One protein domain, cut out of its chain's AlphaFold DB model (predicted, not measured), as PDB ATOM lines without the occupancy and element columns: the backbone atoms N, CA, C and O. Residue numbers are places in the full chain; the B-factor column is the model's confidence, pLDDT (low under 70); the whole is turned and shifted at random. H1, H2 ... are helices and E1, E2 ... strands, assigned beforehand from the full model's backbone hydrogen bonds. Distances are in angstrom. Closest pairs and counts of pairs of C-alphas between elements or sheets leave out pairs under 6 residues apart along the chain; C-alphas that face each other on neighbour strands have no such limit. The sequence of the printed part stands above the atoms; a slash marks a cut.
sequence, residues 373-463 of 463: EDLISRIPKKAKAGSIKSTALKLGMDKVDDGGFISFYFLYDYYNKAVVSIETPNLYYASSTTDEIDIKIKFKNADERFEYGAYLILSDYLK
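This is residues 373 to 463 of the 463 residues of the protein "DUF4132 domain-containing protein" of Brachyspira hyodysenteriae (strain ATCC 49526 / WA1) (UniProt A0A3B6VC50). A twisted sheet of four strands makes a wall, with H2 and H3 over one face and the other face bare; H1 packs on H3, off the sheet, and E1 and E5 make a separate small pair. The printed part has 91 residues, with three named helices and six named strands in the order H1 E1 H2 E2 E3 E4 E5 E6 H3. The large sheet runs E2 E3 E4 E6, all antiparallel; the class is mixed. The whole is compact, with a radius of gyration of the C-alphas of 12.6 A and spans of 35 by 26 by 19 A.

Find C-alpha 373 at (-75.307, -73.137, 106.462), where H1, residues 373 to 378, begins. Then come E1, residues 382 to 384, and H2, residues 385 to 395, 15.5 A long. Read on through E2, residues 398 to 402, E3, residues 405 to 413, 24.2 A, and E4, residues 418 to 428, 26.7 A, which bends by 72 degrees at residue 425. E5, residues 436 to 438, runs on into E6, residues 440 to 444. H3, residues 448 to 461, 19.9 A, ends at C-alpha 461, (-63.524, -84.440, 111.498).

Look first at the meander E2 E3 E4, each strand the antiparallel neighbour of the one before: N 400 and O 408 are 3.0 A apart, N 409 and O 422 2.9 A. E6 is antiparallel to E4, with N 421 and O 442 at 2.9 A. H2 and H3 are on the same face, two layers, at heights of 9.3 A and 10.1 A over the sheet. They only just touch, with 3 pairs of C-alphas within 8 A, made by residues 458 to 461 of H3 alone; the closest C-alphas are those of Thr 391 and Tyr 461, 5.9 A. H1 touches H3 at a shallow tilt of 21 degrees, the same way; the closest C-alphas are those of Arg 378 and Ser 459, 5.7 A. E1 and E5 are antiparallel, with N 383 and O 437 at 2.9 A. Every O i to N i+4 pair is within hydrogen-bond range in H1 and H2, and 9 of 10 in H3.

The two C-alphas farthest apart, those of Asp 374 and Gly 403, are 35.9 A apart. The printed part has no cut and no long link, and no printed residue is under 70 in pLDDT.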
ATOM      1  N   GLU A 373     -74.286 -72.218 106.974       95.38
ATOM      2  CA  GLU A 373     -75.307 -73.137 106.462       95.38
ATOM      3  C   GLU A 373     -74.696 -74.258 105.612       95.38
ATOM      4  O   GLU A 373     -75.053 -75.427 105.796       95.38
ATOM      5  N   ASP A 374     -73.734 -73.929 104.744       96.19
ATOM      6  CA  ASP A 374     -72.998 -74.918 103.949       96.19
ATOM      7  C   ASP A 374     -72.268 -75.914 104.861       96.19
ATOM      8  O   ASP A 374     -72.381 -77.133 104.690       96.19
ATOM      9  N   LEU A 375     -71.574 -75.412 105.889       96.12
ATOM     10  CA  LEU A 375     -70.843 -76.242 106.850       96.12
ATOM     11  C   LEU A 375     -71.778 -77.146 107.660       96.12
ATOM     12  O   LEU A 375     -71.476 -78.326 107.847       96.12
ATOM     13  N   ILE A 376     -72.935 -76.632 108.092       96.19
ATOM     14  CA  ILE A 376     -73.969 -77.426 108.771       96.19
ATOM     15  C   ILE A 376     -74.444 -78.568 107.869       96.19
ATOM     16  O   ILE A 376     -74.580 -79.697 108.339       96.19
ATOM     17  N   SER A 377     -74.663 -78.302 106.577       95.88
ATOM     18  CA  SER A 377     -75.141 -79.310 105.621       95.88
ATOM     19  C   SER A 377     -74.156 -80.469 105.412       95.88
ATOM     20  O   SER A 377     -74.567 -81.590 105.107       95.88
ATOM     21  N   ARG A 378     -72.858 -80.218 105.636       94.81
ATOM     22  CA  ARG A 378     -71.787 -81.220 105.556       94.81
ATOM     23  C   ARG A 378     -71.652 -82.086 106.801       94.81
ATOM     24  O   ARG A 378     -71.006 -83.131 106.725       94.81
ATOM     25  N   ILE A 379     -72.219 -81.677 107.935       95.50
ATOM     26  CA  ILE A 379     -72.232 -82.510 109.139       95.50
ATOM     27  C   ILE A 379     -73.203 -83.669 108.898       95.50
ATOM     28  O   ILE A 379     -74.398 -83.439 108.683       95.50
ATOM     29  N   PRO A 380     -72.742 -84.928 108.939       94.00
ATOM     30  CA  PRO A 380     -73.630 -86.043 108.679       94.00
ATOM     31  C   PRO A 380     -74.601 -86.229 109.852       94.00
ATOM     32  O   PRO A 380     -74.253 -86.018 111.010       94.00
ATOM     33  N   LYS A 381     -75.828 -86.684 109.573       94.75
ATOM     34  CA  LYS A 381     -76.790 -87.039 110.637       94.75
ATOM     35  C   LYS A 381     -76.331 -88.251 111.453       94.75
ATOM     36  O   LYS A 381     -76.692 -88.374 112.619       94.75
ATOM     37  N   LYS A 382     -75.544 -89.133 110.831       96.06
ATOM     38  CA  LYS A 382     -74.914 -90.295 111.454       96.06
ATOM     39  C   LYS A 382     -73.420 -90.287 111.183       96.06
ATOM     40  O   LYS A 382     -73.015 -90.082 110.046       96.06
ATOM     41  N   ALA A 383     -72.614 -90.557 112.197       96.31
ATOM     42  CA  ALA A 383     -71.169 -90.687 112.055       96.31
ATOM     43  C   ALA A 383     -70.691 -92.016 112.638       96.31
ATOM     44  O   ALA A 383     -71.305 -92.580 113.546       96.31
ATOM     45  N   LYS A 384     -69.560 -92.512 112.133       96.69
ATOM     46  CA  LYS A 384     -68.923 -93.712 112.681       96.69
ATOM     47  C   LYS A 384     -68.490 -93.461 114.125       96.69
ATOM     48  O   LYS A 384     -67.849 -92.447 114.415       96.69
ATOM     49  N   ALA A 385     -68.734 -94.415 115.022       96.25
ATOM     50  CA  ALA A 385     -68.325 -94.334 116.424       96.25
ATOM     51  C   ALA A 385     -66.818 -94.059 116.580       96.25
ATOM     52  O   ALA A 385     -66.402 -93.334 117.488       96.25
ATOM     53  N   GLY A 386     -65.989 -94.592 115.674       95.44
ATOM     54  CA  GLY A 386     -64.559 -94.293 115.604       95.44
ATOM     55  C   GLY A 386     -64.263 -92.822 115.290       95.44
ATOM     56  O   GLY A 386     -63.443 -92.216 115.984       95.44
ATOM     57  N   SER A 387     -64.948 -92.231 114.302       96.25
ATOM     58  CA  SER A 387     -64.805 -90.812 113.935       96.25
ATOM     59  C   SER A 387     -65.224 -89.897 115.086       96.25
ATOM     60  O   SER A 387     -64.496 -88.962 115.417       96.25
ATOM     61  N   ILE A 388     -66.322 -90.214 115.780       96.88
ATOM     62  CA  ILE A 388     -66.796 -89.458 116.951       96.88
ATOM     63  C   ILE A 388     -65.770 -89.512 118.091       96.88
ATOM     64  O   ILE A 388     -65.310 -88.470 118.559       96.88
ATOM     65  N   LYS A 389     -65.349 -90.719 118.508       94.81
ATOM     66  CA  LYS A 389     -64.354 -90.913 119.582       94.81
ATOM     67  C   LYS A 389     -63.024 -90.219 119.247       94.81
ATOM     68  O   LYS A 389     -62.401 -89.622 120.123       94.81
ATOM     69  N   SER A 390     -62.596 -90.282 117.984       94.12
ATOM     70  CA  SER A 390     -61.384 -89.616 117.484       94.12
ATOM     71  C   SER A 390     -61.512 -88.091 117.520       94.12
ATOM     72  O   SER A 390     -60.608 -87.417 118.011       94.12
ATOM     73  N   THR A 391     -62.644 -87.547 117.067       95.19
ATOM     74  CA  THR A 391     -62.954 -86.108 117.099       95.19
ATOM     75  C   THR A 391     -62.936 -85.579 118.525       95.19
ATOM     76  O   THR A 391     -62.198 -84.639 118.823       95.19
ATOM     77  N   ALA A 392     -63.657 -86.245 119.430       94.25
ATOM     78  CA  ALA A 392     -63.682 -85.895 120.844       94.25
ATOM     79  C   ALA A 392     -62.273 -85.909 121.457       94.25
ATOM     80  O   ALA A 392     -61.886 -84.968 122.149       94.25
ATOM     81  N   LEU A 393     -61.460 -86.928 121.152       91.31
ATOM     82  CA  LEU A 393     -60.083 -87.014 121.644       91.31
ATOM     83  C   LEU A 393     -59.181 -85.895 121.098       91.31
ATOM     84  O   LEU A 393     -58.392 -85.339 121.860       91.31
ATOM     85  N   LYS A 394     -59.271 -85.562 119.801       90.69
ATOM     86  CA  LYS A 394     -58.484 -84.479 119.175       90.69
ATOM     87  C   LYS A 394     -58.796 -83.129 119.818       90.69
ATOM     88  O   LYS A 394     -57.880 -82.427 120.248       90.69
ATOM     89  N   LEU A 395     -60.083 -82.815 119.955       91.00
ATOM     90  CA  LEU A 395     -60.549 -81.568 120.563       91.00
ATOM     91  C   LEU A 395     -60.359 -81.555 122.088       91.00
ATOM     92  O   LEU A 395     -60.304 -80.493 122.699       91.00
ATOM     93  N   GLY A 396     -60.131 -82.716 122.710       89.31
ATOM     94  CA  GLY A 396     -60.019 -82.836 124.162       89.31
ATOM     95  C   GLY A 396     -61.365 -82.629 124.853       89.31
ATOM     96  O   GLY A 396     -61.402 -82.060 125.937       89.31
ATOM     97  N   MET A 397     -62.446 -83.062 124.203       93.25
ATOM     98  CA  MET A 397     -63.797 -83.016 124.744       93.25
ATOM     99  C   MET A 397     -63.931 -83.936 125.956       93.25
ATOM    100  O   MET A 397     -63.447 -85.075 125.962       93.25
ATOM    101  N   ASP A 398     -64.645 -83.445 126.959       91.75
ATOM    102  CA  ASP A 398     -65.167 -84.263 128.037       91.75
ATOM    103  C   ASP A 398     -66.399 -85.030 127.564       91.75
ATOM    104  O   ASP A 398     -66.947 -84.791 126.486       91.75
ATOM    105  N   LYS A 399     -66.811 -86.014 128.354       92.25
ATOM    106  CA  LYS A 399     -67.954 -86.869 128.048       92.25
ATOM    107  C   LYS A 399     -68.872 -86.949 129.249       92.25
ATOM    108  O   LYS A 399     -68.406 -86.918 130.387       92.25
ATOM    109  N   VAL A 400     -70.152 -87.109 128.967       92.44
ATOM    110  CA  VAL A 400     -71.149 -87.531 129.943       92.44
ATOM    111  C   VAL A 400     -71.592 -88.927 129.548       92.44
ATOM    112  O   VAL A 400     -71.958 -89.161 128.394       92.44
ATOM    113  N   ASP A 401     -71.501 -89.855 130.491       90.19
ATOM    114  CA  ASP A 401     -71.914 -91.236 130.310       90.19
ATOM    115  C   ASP A 401     -72.833 -91.696 131.442       90.19
ATOM    116  O   ASP A 401     -72.771 -91.188 132.561       90.19
ATOM    117  N   ASP A 402     -73.717 -92.631 131.107       84.94
ATOM    118  CA  ASP A 402     -74.628 -93.296 132.031       84.94
ATOM    119  C   ASP A 402     -74.881 -94.729 131.548       84.94
ATOM    120  O   ASP A 402     -75.024 -94.982 130.350       84.94
ATOM    121  N   GLY A 403     -74.877 -95.694 132.468       84.12
ATOM    122  CA  GLY A 403     -75.179 -97.095 132.158       84.12
ATOM    123  C   GLY A 403     -74.313 -97.736 131.059       84.12
ATOM    124  O   GLY A 403     -74.757 -98.674 130.404       84.12
ATOM    125  N   GLY A 404     -73.094 -97.235 130.819       87.69
ATOM    126  CA  GLY A 404     -72.208 -97.711 129.744       87.69
ATOM    127  C   GLY A 404     -72.441 -97.061 128.369       87.69
ATOM    128  O   GLY A 404     -71.743 -97.394 127.406       87.69
ATOM    129  N   PHE A 405     -73.363 -96.108 128.274       91.81
ATOM    130  CA  PHE A 405     -73.575 -95.278 127.094       91.81
ATOM    131  C   PHE A 405     -72.925 -93.918 127.275       91.81
ATOM    132  O   PHE A 405     -72.947 -93.352 128.359       91.81
ATOM    133  N   ILE A 406     -72.371 -93.378 126.199       94.31
ATOM    134  CA  ILE A 406     -71.862 -92.013 126.149       94.31
ATOM    135  C   ILE A 406     -72.986 -91.149 125.593       94.31
ATOM    136  O   ILE A 406     -73.258 -91.206 124.399       94.31
ATOM    137  N   SER A 407     -73.654 -90.372 126.443       93.75
ATOM    138  CA  SER A 407     -74.801 -89.549 126.046       93.75
ATOM    139  C   SER A 407     -74.384 -88.390 125.146       93.75
ATOM    140  O   SER A 407     -75.073 -88.085 124.172       93.75
ATOM    141  N   PHE A 408     -73.262 -87.743 125.464       95.06
ATOM    142  CA  PHE A 408     -72.667 -86.708 124.626       95.06
ATOM    143  C   PHE A 408     -71.199 -86.457 124.980       95.06
ATOM    144  O   PHE A 408     -70.752 -86.694 126.106       95.06
ATOM    145  N   TYR A 409     -70.471 -85.912 124.010       97.12
ATOM    146  CA  TYR A 409     -69.188 -85.248 124.219       97.12
ATOM    147  C   TYR A 409     -69.385 -83.737 124.246       97.12
ATOM    148  O   TYR A 409     -70.233 -83.227 123.519       97.12
ATOM    149  N   PHE A 410     -68.606 -83.011 125.040       97.25
ATOM    150  CA  PHE A 410     -68.654 -81.551 125.069       97.25
ATOM    151  C   PHE A 410     -67.273 -80.926 125.242       97.25
ATOM    152  O   PHE A 410     -66.393 -81.477 125.901       97.25
ATOM    153  N   LEU A 411     -67.092 -79.753 124.644       95.50
ATOM    154  CA  LEU A 411     -65.959 -78.870 124.872       95.50
ATOM    155  C   LEU A 411     -66.487 -77.611 125.555       95.50
ATOM    156  O   LEU A 411     -67.362 -76.944 125.004       95.50
ATOM    157  N   TYR A 412     -65.960 -77.303 126.738       94.50
ATOM    158  CA  TYR A 412     -66.177 -76.023 127.403       94.50
ATOM    159  C   TYR A 412     -65.003 -75.102 127.089       94.50
ATOM    160  O   TYR A 412     -63.869 -75.403 127.463       94.50
ATOM    161  N   ASP A 413     -65.277 -73.998 126.404       93.75
ATOM    162  CA  ASP A 413     -64.301 -72.943 126.186       93.75
ATOM    163  C   ASP A 413     -64.328 -71.956 127.358       93.75
ATOM    164  O   ASP A 413     -65.348 -71.333 127.653       93.75
ATOM    165  N   TYR A 414     -63.191 -71.816 128.035       88.44
ATOM    166  CA  TYR A 414     -63.058 -70.925 129.183       88.44
ATOM    167  C   TYR A 414     -62.903 -69.458 128.779       88.44
ATOM    168  O   TYR A 414     -63.165 -68.592 129.616       88.44
ATOM    169  N   TYR A 415     -62.497 -69.180 127.536       90.50
ATOM    170  CA  TYR A 415     -62.290 -67.819 127.056       90.50
ATOM    171  C   TYR A 415     -63.629 -67.098 126.849       90.50
ATOM    172  O   TYR A 415     -63.891 -66.093 127.511       90.50
ATOM    173  N   ASN A 416     -64.532 -67.675 126.051       91.00
ATOM    174  CA  ASN A 416     -65.867 -67.127 125.785       91.00
ATOM    175  C   ASN A 416     -66.951 -67.660 126.731       91.00
ATOM    176  O   ASN A 416     -68.084 -67.181 126.705       91.00
ATOM    177  N   LYS A 417     -66.637 -68.650 127.581       94.56
ATOM    178  CA  LYS A 417     -67.619 -69.371 128.424       94.56
ATOM    179  C   LYS A 417     -68.712 -70.054 127.588       94.56
ATOM    180  O   LYS A 417     -69.861 -70.181 128.036       94.56
ATOM    181  N   ALA A 418     -68.327 -70.500 126.394       96.81
ATOM    182  CA  ALA A 418     -69.169 -71.163 125.411       96.81
ATOM    183  C   ALA A 418     -69.016 -72.689 125.482       96.81
ATOM    184  O   ALA A 418     -68.009 -73.223 125.952       96.81
ATOM    185  N   VAL A 419     -70.029 -73.411 125.006       97.81
ATOM    186  CA  VAL A 419     -70.003 -74.875 124.914       97.81
ATOM    187  C   VAL A 419     -70.431 -75.311 123.529       97.81
ATOM    188  O   VAL A 419     -71.452 -74.843 123.031       97.81
ATOM    189  N   VAL A 420     -69.703 -76.275 122.969       98.19
ATOM    190  CA  VAL A 420     -70.166 -77.117 121.861       98.19
ATOM    191  C   VAL A 420     -70.248 -78.562 122.331       98.19
ATOM    192  O   VAL A 420     -69.347 -79.056 123.012       98.19
ATOM    193  N   SER A 421     -71.322 -79.257 121.970       97.94
ATOM    194  CA  SER A 421     -71.510 -80.671 122.288       97.94
ATOM    195  C   SER A 421     -71.940 -81.491 121.081       97.94
ATOM    196  O   SER A 421     -72.738 -81.027 120.268       97.94
ATOM    197  N   ILE A 422     -71.453 -82.729 121.021       98.00
ATOM    198  CA  ILE A 422     -71.865 -83.770 120.080       98.00
ATOM    199  C   ILE A 422     -72.724 -84.762 120.868       98.00
ATOM    200  O   ILE A 422     -72.193 -85.555 121.647       98.00
ATOM    201  N   GLU A 423     -74.043 -84.705 120.701       97.06
ATOM    202  CA  GLU A 423     -74.966 -85.674 121.299       97.06
ATOM    203  C   GLU A 423     -74.894 -87.006 120.565       97.06
ATOM    204  O   GLU A 423     -74.871 -87.031 119.337       97.06
ATOM    205  N   THR A 424     -74.856 -88.102 121.321       95.50
ATOM    206  CA  THR A 424     -74.602 -89.455 120.819       95.50
ATOM    207  C   THR A 424     -75.509 -90.475 121.517       95.50
ATOM    208  O   THR A 424     -75.010 -91.366 122.201       95.50
ATOM    209  N   PRO A 425     -76.846 -90.390 121.370       86.38
ATOM    210  CA  PRO A 425     -77.807 -91.128 122.201       86.38
ATOM    211  C   PRO A 425     -77.604 -92.653 122.238       86.38
ATOM    212  O   PRO A 425     -77.966 -93.284 123.224       86.38
ATOM    213  N   ASN A 426     -76.996 -93.238 121.200       87.50
ATOM    214  CA  ASN A 426     -76.820 -94.687 121.055       87.50
ATOM    215  C   ASN A 426     -75.348 -95.143 121.097       87.50
ATOM    216  O   ASN A 426     -75.047 -96.277 120.723       87.50
ATOM    217  N   LEU A 427     -74.405 -94.287 121.510       94.12
ATOM    218  CA  LEU A 427     -72.989 -94.661 121.533       94.12
ATOM    219  C   LEU A 427     -72.646 -95.485 122.775       94.12
ATOM    220  O   LEU A 427     -72.568 -94.955 123.880       94.12
ATOM    221  N   TYR A 428     -72.344 -96.767 122.585       92.94
ATOM    222  CA  TYR A 428     -71.877 -97.647 123.652       92.94
ATOM    223  C   TYR A 428     -70.342 -97.670 123.735       92.94
ATOM    224  O   TYR A 428     -69.619 -97.510 122.740       92.94
ATOM    225  N   TYR A 429     -69.798 -97.915 124.930       89.06
ATOM    226  CA  TYR A 429     -68.344 -98.018 125.111       89.06
ATOM    227  C   TYR A 429     -67.710 -99.069 124.196       89.06
ATOM    228  O   TYR A 429     -66.680 -98.793 123.569       89.06
ATOM    229  N   ALA A 430     -68.359-100.230 124.079       91.06
ATOM    230  CA  ALA A 430     -67.893-101.344 123.260       91.06
ATOM    231  C   ALA A 430     -68.325-101.267 121.785       91.06
ATOM    232  O   ALA A 430     -68.033-102.203 121.047       91.06
ATOM    233  N   SER A 431     -68.986-100.183 121.347       91.94
ATOM    234  CA  SER A 431     -69.316 -99.996 119.928       91.94
ATOM    235  C   SER A 431     -68.065-100.136 119.064       91.94
ATOM    236  O   SER A 431     -67.024 -99.525 119.362       91.94
ATOM    237  N   SER A 432     -68.195-100.918 117.992       94.19
ATOM    238  CA  SER A 432     -67.175-101.049 116.959       94.19
ATOM    239  C   SER A 432     -66.895 -99.679 116.356       94.19
ATOM    240  O   SER A 432     -67.773 -98.826 116.255       94.19
ATOM    241  N   THR A 433     -65.664 -99.451 115.901       94.50
ATOM    242  CA  THR A 433     -65.283 -98.181 115.270       94.50
ATOM    243  C   THR A 433     -66.098 -97.863 114.018       94.50
ATOM    244  O   THR A 433     -66.124 -96.707 113.605       94.50
ATOM    245  N   THR A 434     -66.736 -98.866 113.414       95.25
ATOM    246  CA  THR A 434     -67.550 -98.749 112.199       95.25
ATOM    247  C   THR A 434     -69.038 -98.542 112.461       95.25
ATOM    248  O   THR A 434     -69.751 -98.279 111.499       95.25
ATOM    249  N   ASP A 435     -69.505 -98.665 113.707       95.44
ATOM    250  CA  ASP A 435     -70.927 -98.519 114.034       95.44
ATOM    251  C   ASP A 435     -71.401 -97.101 113.713       95.44
ATOM    252  O   ASP A 435     -70.734 -96.128 114.069       95.44
ATOM    253  N   GLU A 436     -72.546 -96.979 113.047       96.25
ATOM    254  CA  GLU A 436     -73.150 -95.685 112.737       96.25
ATOM    255  C   GLU A 436     -73.996 -95.189 113.905       96.25
ATOM    256  O   GLU A 436     -74.922 -95.862 114.354       96.25
ATOM    257  N   ILE A 437     -73.686 -93.985 114.371       96.31
ATOM    258  CA  ILE A 437     -74.316 -93.362 115.530       96.31
ATOM    259  C   ILE A 437     -74.968 -92.064 115.082       96.31
ATOM    260  O   ILE A 437     -74.307 -91.234 114.459       96.31
ATOM    261  N   ASP A 438     -76.242 -91.877 115.422       96.31
ATOM    262  CA  ASP A 438     -76.918 -90.593 115.250       96.31
ATOM    263  C   ASP A 438     -76.211 -89.510 116.064       96.31
ATOM    264  O   ASP A 438     -75.920 -89.703 117.249       96.31
ATOM    265  N   ILE A 439     -75.945 -88.372 115.427       97.06
ATOM    266  CA  ILE A 439     -75.295 -87.235 116.068       97.06
ATOM    267  C   ILE A 439     -76.128 -85.967 115.957       97.06
ATOM    268  O   ILE A 439     -76.811 -85.716 114.963       97.06
ATOM    269  N   LYS A 440     -76.031 -85.127 116.987       96.88
ATOM    270  CA  LYS A 440     -76.574 -83.769 116.964       96.88
ATOM    271  C   LYS A 440     -75.592 -82.801 117.599       96.88
ATOM    272  O   LYS A 440     -75.136 -83.022 118.716       96.88
ATOM    273  N   ILE A 441     -75.291 -81.717 116.890       97.88
ATOM    274  CA  ILE A 441     -74.455 -80.639 117.417       97.88
ATOM    275  C   ILE A 441     -75.347 -79.654 118.171       97.88
ATOM    276  O   ILE A 441     -76.407 -79.265 117.673       97.88
ATOM    277  N   LYS A 442     -74.937 -79.270 119.379       97.69
ATOM    278  CA  LYS A 442     -75.595 -78.228 120.174       97.69
ATOM    279  C   LYS A 442     -74.578 -77.235 120.700       97.69
ATOM    280  O   LYS A 442     -73.436 -77.602 120.974       97.69
ATOM    281  N   PHE A 443     -75.046 -76.010 120.895       98.06
ATOM    282  CA  PHE A 443     -74.272 -74.915 121.456       98.06
ATOM    283  C   PHE A 443     -74.952 -74.338 122.693       98.06
ATOM    284  O   PHE A 443     -76.174 -74.419 122.847       98.06
ATOM    285  N   LYS A 444     -74.155 -73.739 123.577       97.88
ATOM    286  CA  LYS A 444     -74.630 -72.931 124.703       97.88
ATOM    287  C   LYS A 444     -73.703 -71.735 124.879       97.88
ATOM    288  O   LYS A 444     -72.493 -71.931 124.946       97.88
ATOM    289  N   ASN A 445     -74.276 -70.537 125.010       96.25
ATOM    290  CA  ASN A 445     -73.537 -69.276 125.159       96.25
ATOM    291  C   ASN A 445     -72.469 -69.059 124.065       96.25
ATOM    292  O   ASN A 445     -71.416 -68.503 124.353       96.25
ATOM    293  N   ALA A 446     -72.702 -69.562 122.850       96.12
ATOM    294  CA  ALA A 446     -71.781 -69.416 121.728       96.12
ATOM    295  C   ALA A 446     -72.173 -68.201 120.883       96.12
ATOM    296  O   ALA A 446     -73.362 -67.971 120.662       96.12
ATOM    297  N   ASP A 447     -71.179 -67.447 120.427       95.06
ATOM    298  CA  ASP A 447     -71.360 -66.412 119.414       95.06
ATOM    299  C   ASP A 447     -71.225 -66.995 117.996       95.06
ATOM    300  O   ASP A 447     -70.961 -68.188 117.800       95.06
ATOM    301  N   GLU A 448     -71.420 -66.151 116.983       94.50
ATOM    302  CA  GLU A 448     -71.377 -66.581 115.583       94.50
ATOM    303  C   GLU A 448     -69.994 -67.092 115.159       94.50
ATOM    304  O   GLU A 448     -69.914 -68.062 114.398       94.50
ATOM    305  N   ARG A 449     -68.911 -66.491 115.676       95.12
ATOM    306  CA  ARG A 449     -67.536 -66.924 115.395       95.12
ATOM    307  C   ARG A 449     -67.300 -68.333 115.937       95.12
ATOM    308  O   ARG A 449     -66.787 -69.187 115.209       95.12
ATOM    309  N   PHE A 450     -67.711 -68.584 117.175       96.94
ATOM    310  CA  PHE A 450     -67.572 -69.871 117.837       96.94
ATOM    311  C   PHE A 450     -68.386 -70.958 117.138       96.94
ATOM    312  O   PHE A 450     -67.863 -72.040 116.870       96.94
ATOM    313  N   GLU A 451     -69.645 -70.678 116.791       97.25
ATOM    314  CA  GLU A 451     -70.468 -71.617 116.023       97.25
ATOM    315  C   GLU A 451     -69.834 -71.947 114.671       97.25
ATOM    316  O   GLU A 451     -69.691 -73.124 114.329       97.25
ATOM    317  N   TYR A 452     -69.417 -70.926 113.914       97.31
ATOM    318  CA  TYR A 452     -68.793 -71.111 112.607       97.31
ATOM    319  C   TYR A 452     -67.510 -71.938 112.701       97.31
ATOM    320  O   TYR A 452     -67.367 -72.937 111.996       97.31
ATOM    321  N   GLY A 453     -66.596 -71.569 113.604       97.00
ATOM    322  CA  GLY A 453     -65.339 -72.286 113.800       97.00
ATOM    323  C   GLY A 453     -65.562 -73.735 114.233       97.00
ATOM    324  O   GLY A 453     -64.917 -74.644 113.707       97.00
ATOM    325  N   ALA A 454     -66.525 -73.982 115.125       97.12
ATOM    326  CA  ALA A 454     -66.892 -75.332 115.530       97.12
ATOM    327  C   ALA A 454     -67.436 -76.152 114.353       97.12
ATOM    328  O   ALA A 454     -66.993 -77.281 114.147       97.12
ATOM    329  N   TYR A 455     -68.359 -75.603 113.557       97.50
ATOM    330  CA  TYR A 455     -68.884 -76.296 112.379       97.50
ATOM    331  C   TYR A 455     -67.807 -76.557 111.330       97.50
ATOM    332  O   TYR A 455     -67.751 -77.662 110.795       97.50
ATOM    333  N   LEU A 456     -66.912 -75.598 111.091       96.25
ATOM    334  CA  LEU A 456     -65.787 -75.751 110.175       96.25
ATOM    335  C   LEU A 456     -64.921 -76.954 110.575       96.25
ATOM    336  O   LEU A 456     -64.729 -77.869 109.777       96.25
ATOM    337  N   ILE A 457     -64.509 -77.019 111.844       95.62
ATOM    338  CA  ILE A 457     -63.698 -78.118 112.389       95.62
ATOM    339  C   ILE A 457     -64.455 -79.454 112.356       95.62
ATOM    340  O   ILE A 457     -63.923 -80.476 111.915       95.62
ATOM    341  N   LEU A 458     -65.700 -79.475 112.840       96.62
ATOM    342  CA  LEU A 458     -66.493 -80.699 112.948       96.62
ATOM    343  C   LEU A 458     -66.858 -81.270 111.573       96.62
ATOM    344  O   LEU A 458     -66.876 -82.492 111.418       96.62
ATOM    345  N   SER A 459     -67.082 -80.412 110.572       94.69
ATOM    346  CA  SER A 459     -67.399 -80.825 109.199       94.69
ATOM    347  C   SER A 459     -66.240 -81.544 108.515       94.69
ATOM    348  O   SER A 459     -66.467 -82.309 107.581       94.69
ATOM    349  N   ASP A 460     -65.009 -81.342 108.985       91.75
ATOM    350  CA  ASP A 460     -63.833 -82.054 108.492       91.75
ATOM    351  C   ASP A 460     -63.547 -83.325 109.300       91.75
ATOM    352  O   ASP A 460     -63.031 -84.303 108.761       91.75
ATOM    353  N   TYR A 461     -63.878 -83.340 110.594       93.44
ATOM    354  CA  TYR A 461     -63.524 -84.440 111.498       93.44
ATOM    355  C   TYR A 461     -64.566 -85.559 111.596       93.44
ATOM    356  O   TYR A 461     -64.190 -86.696 111.889       93.44
ATOM    357  N   LEU A 462     -65.846 -85.262 111.357       93.44
ATOM    358  CA  LEU A 462     -66.946 -86.227 111.491       93.44
ATOM    359  C   LEU A 462     -67.314 -86.958 110.193       93.44
ATOM    360  O   LEU A 462     -68.224 -87.786 110.221       93.44
ATOM    361  N   LYS A 463     -66.617 -86.666 109.090       79.88
ATOM    362  CA  LYS A 463     -66.781 -87.367 107.808       79.88
ATOM    363  C   LYS A 463     -66.426 -88.856 107.874       79.88
ATOM    364  O   LYS A 463     -65.614 -89.276 108.738       79.88
TER     365      LYS A 463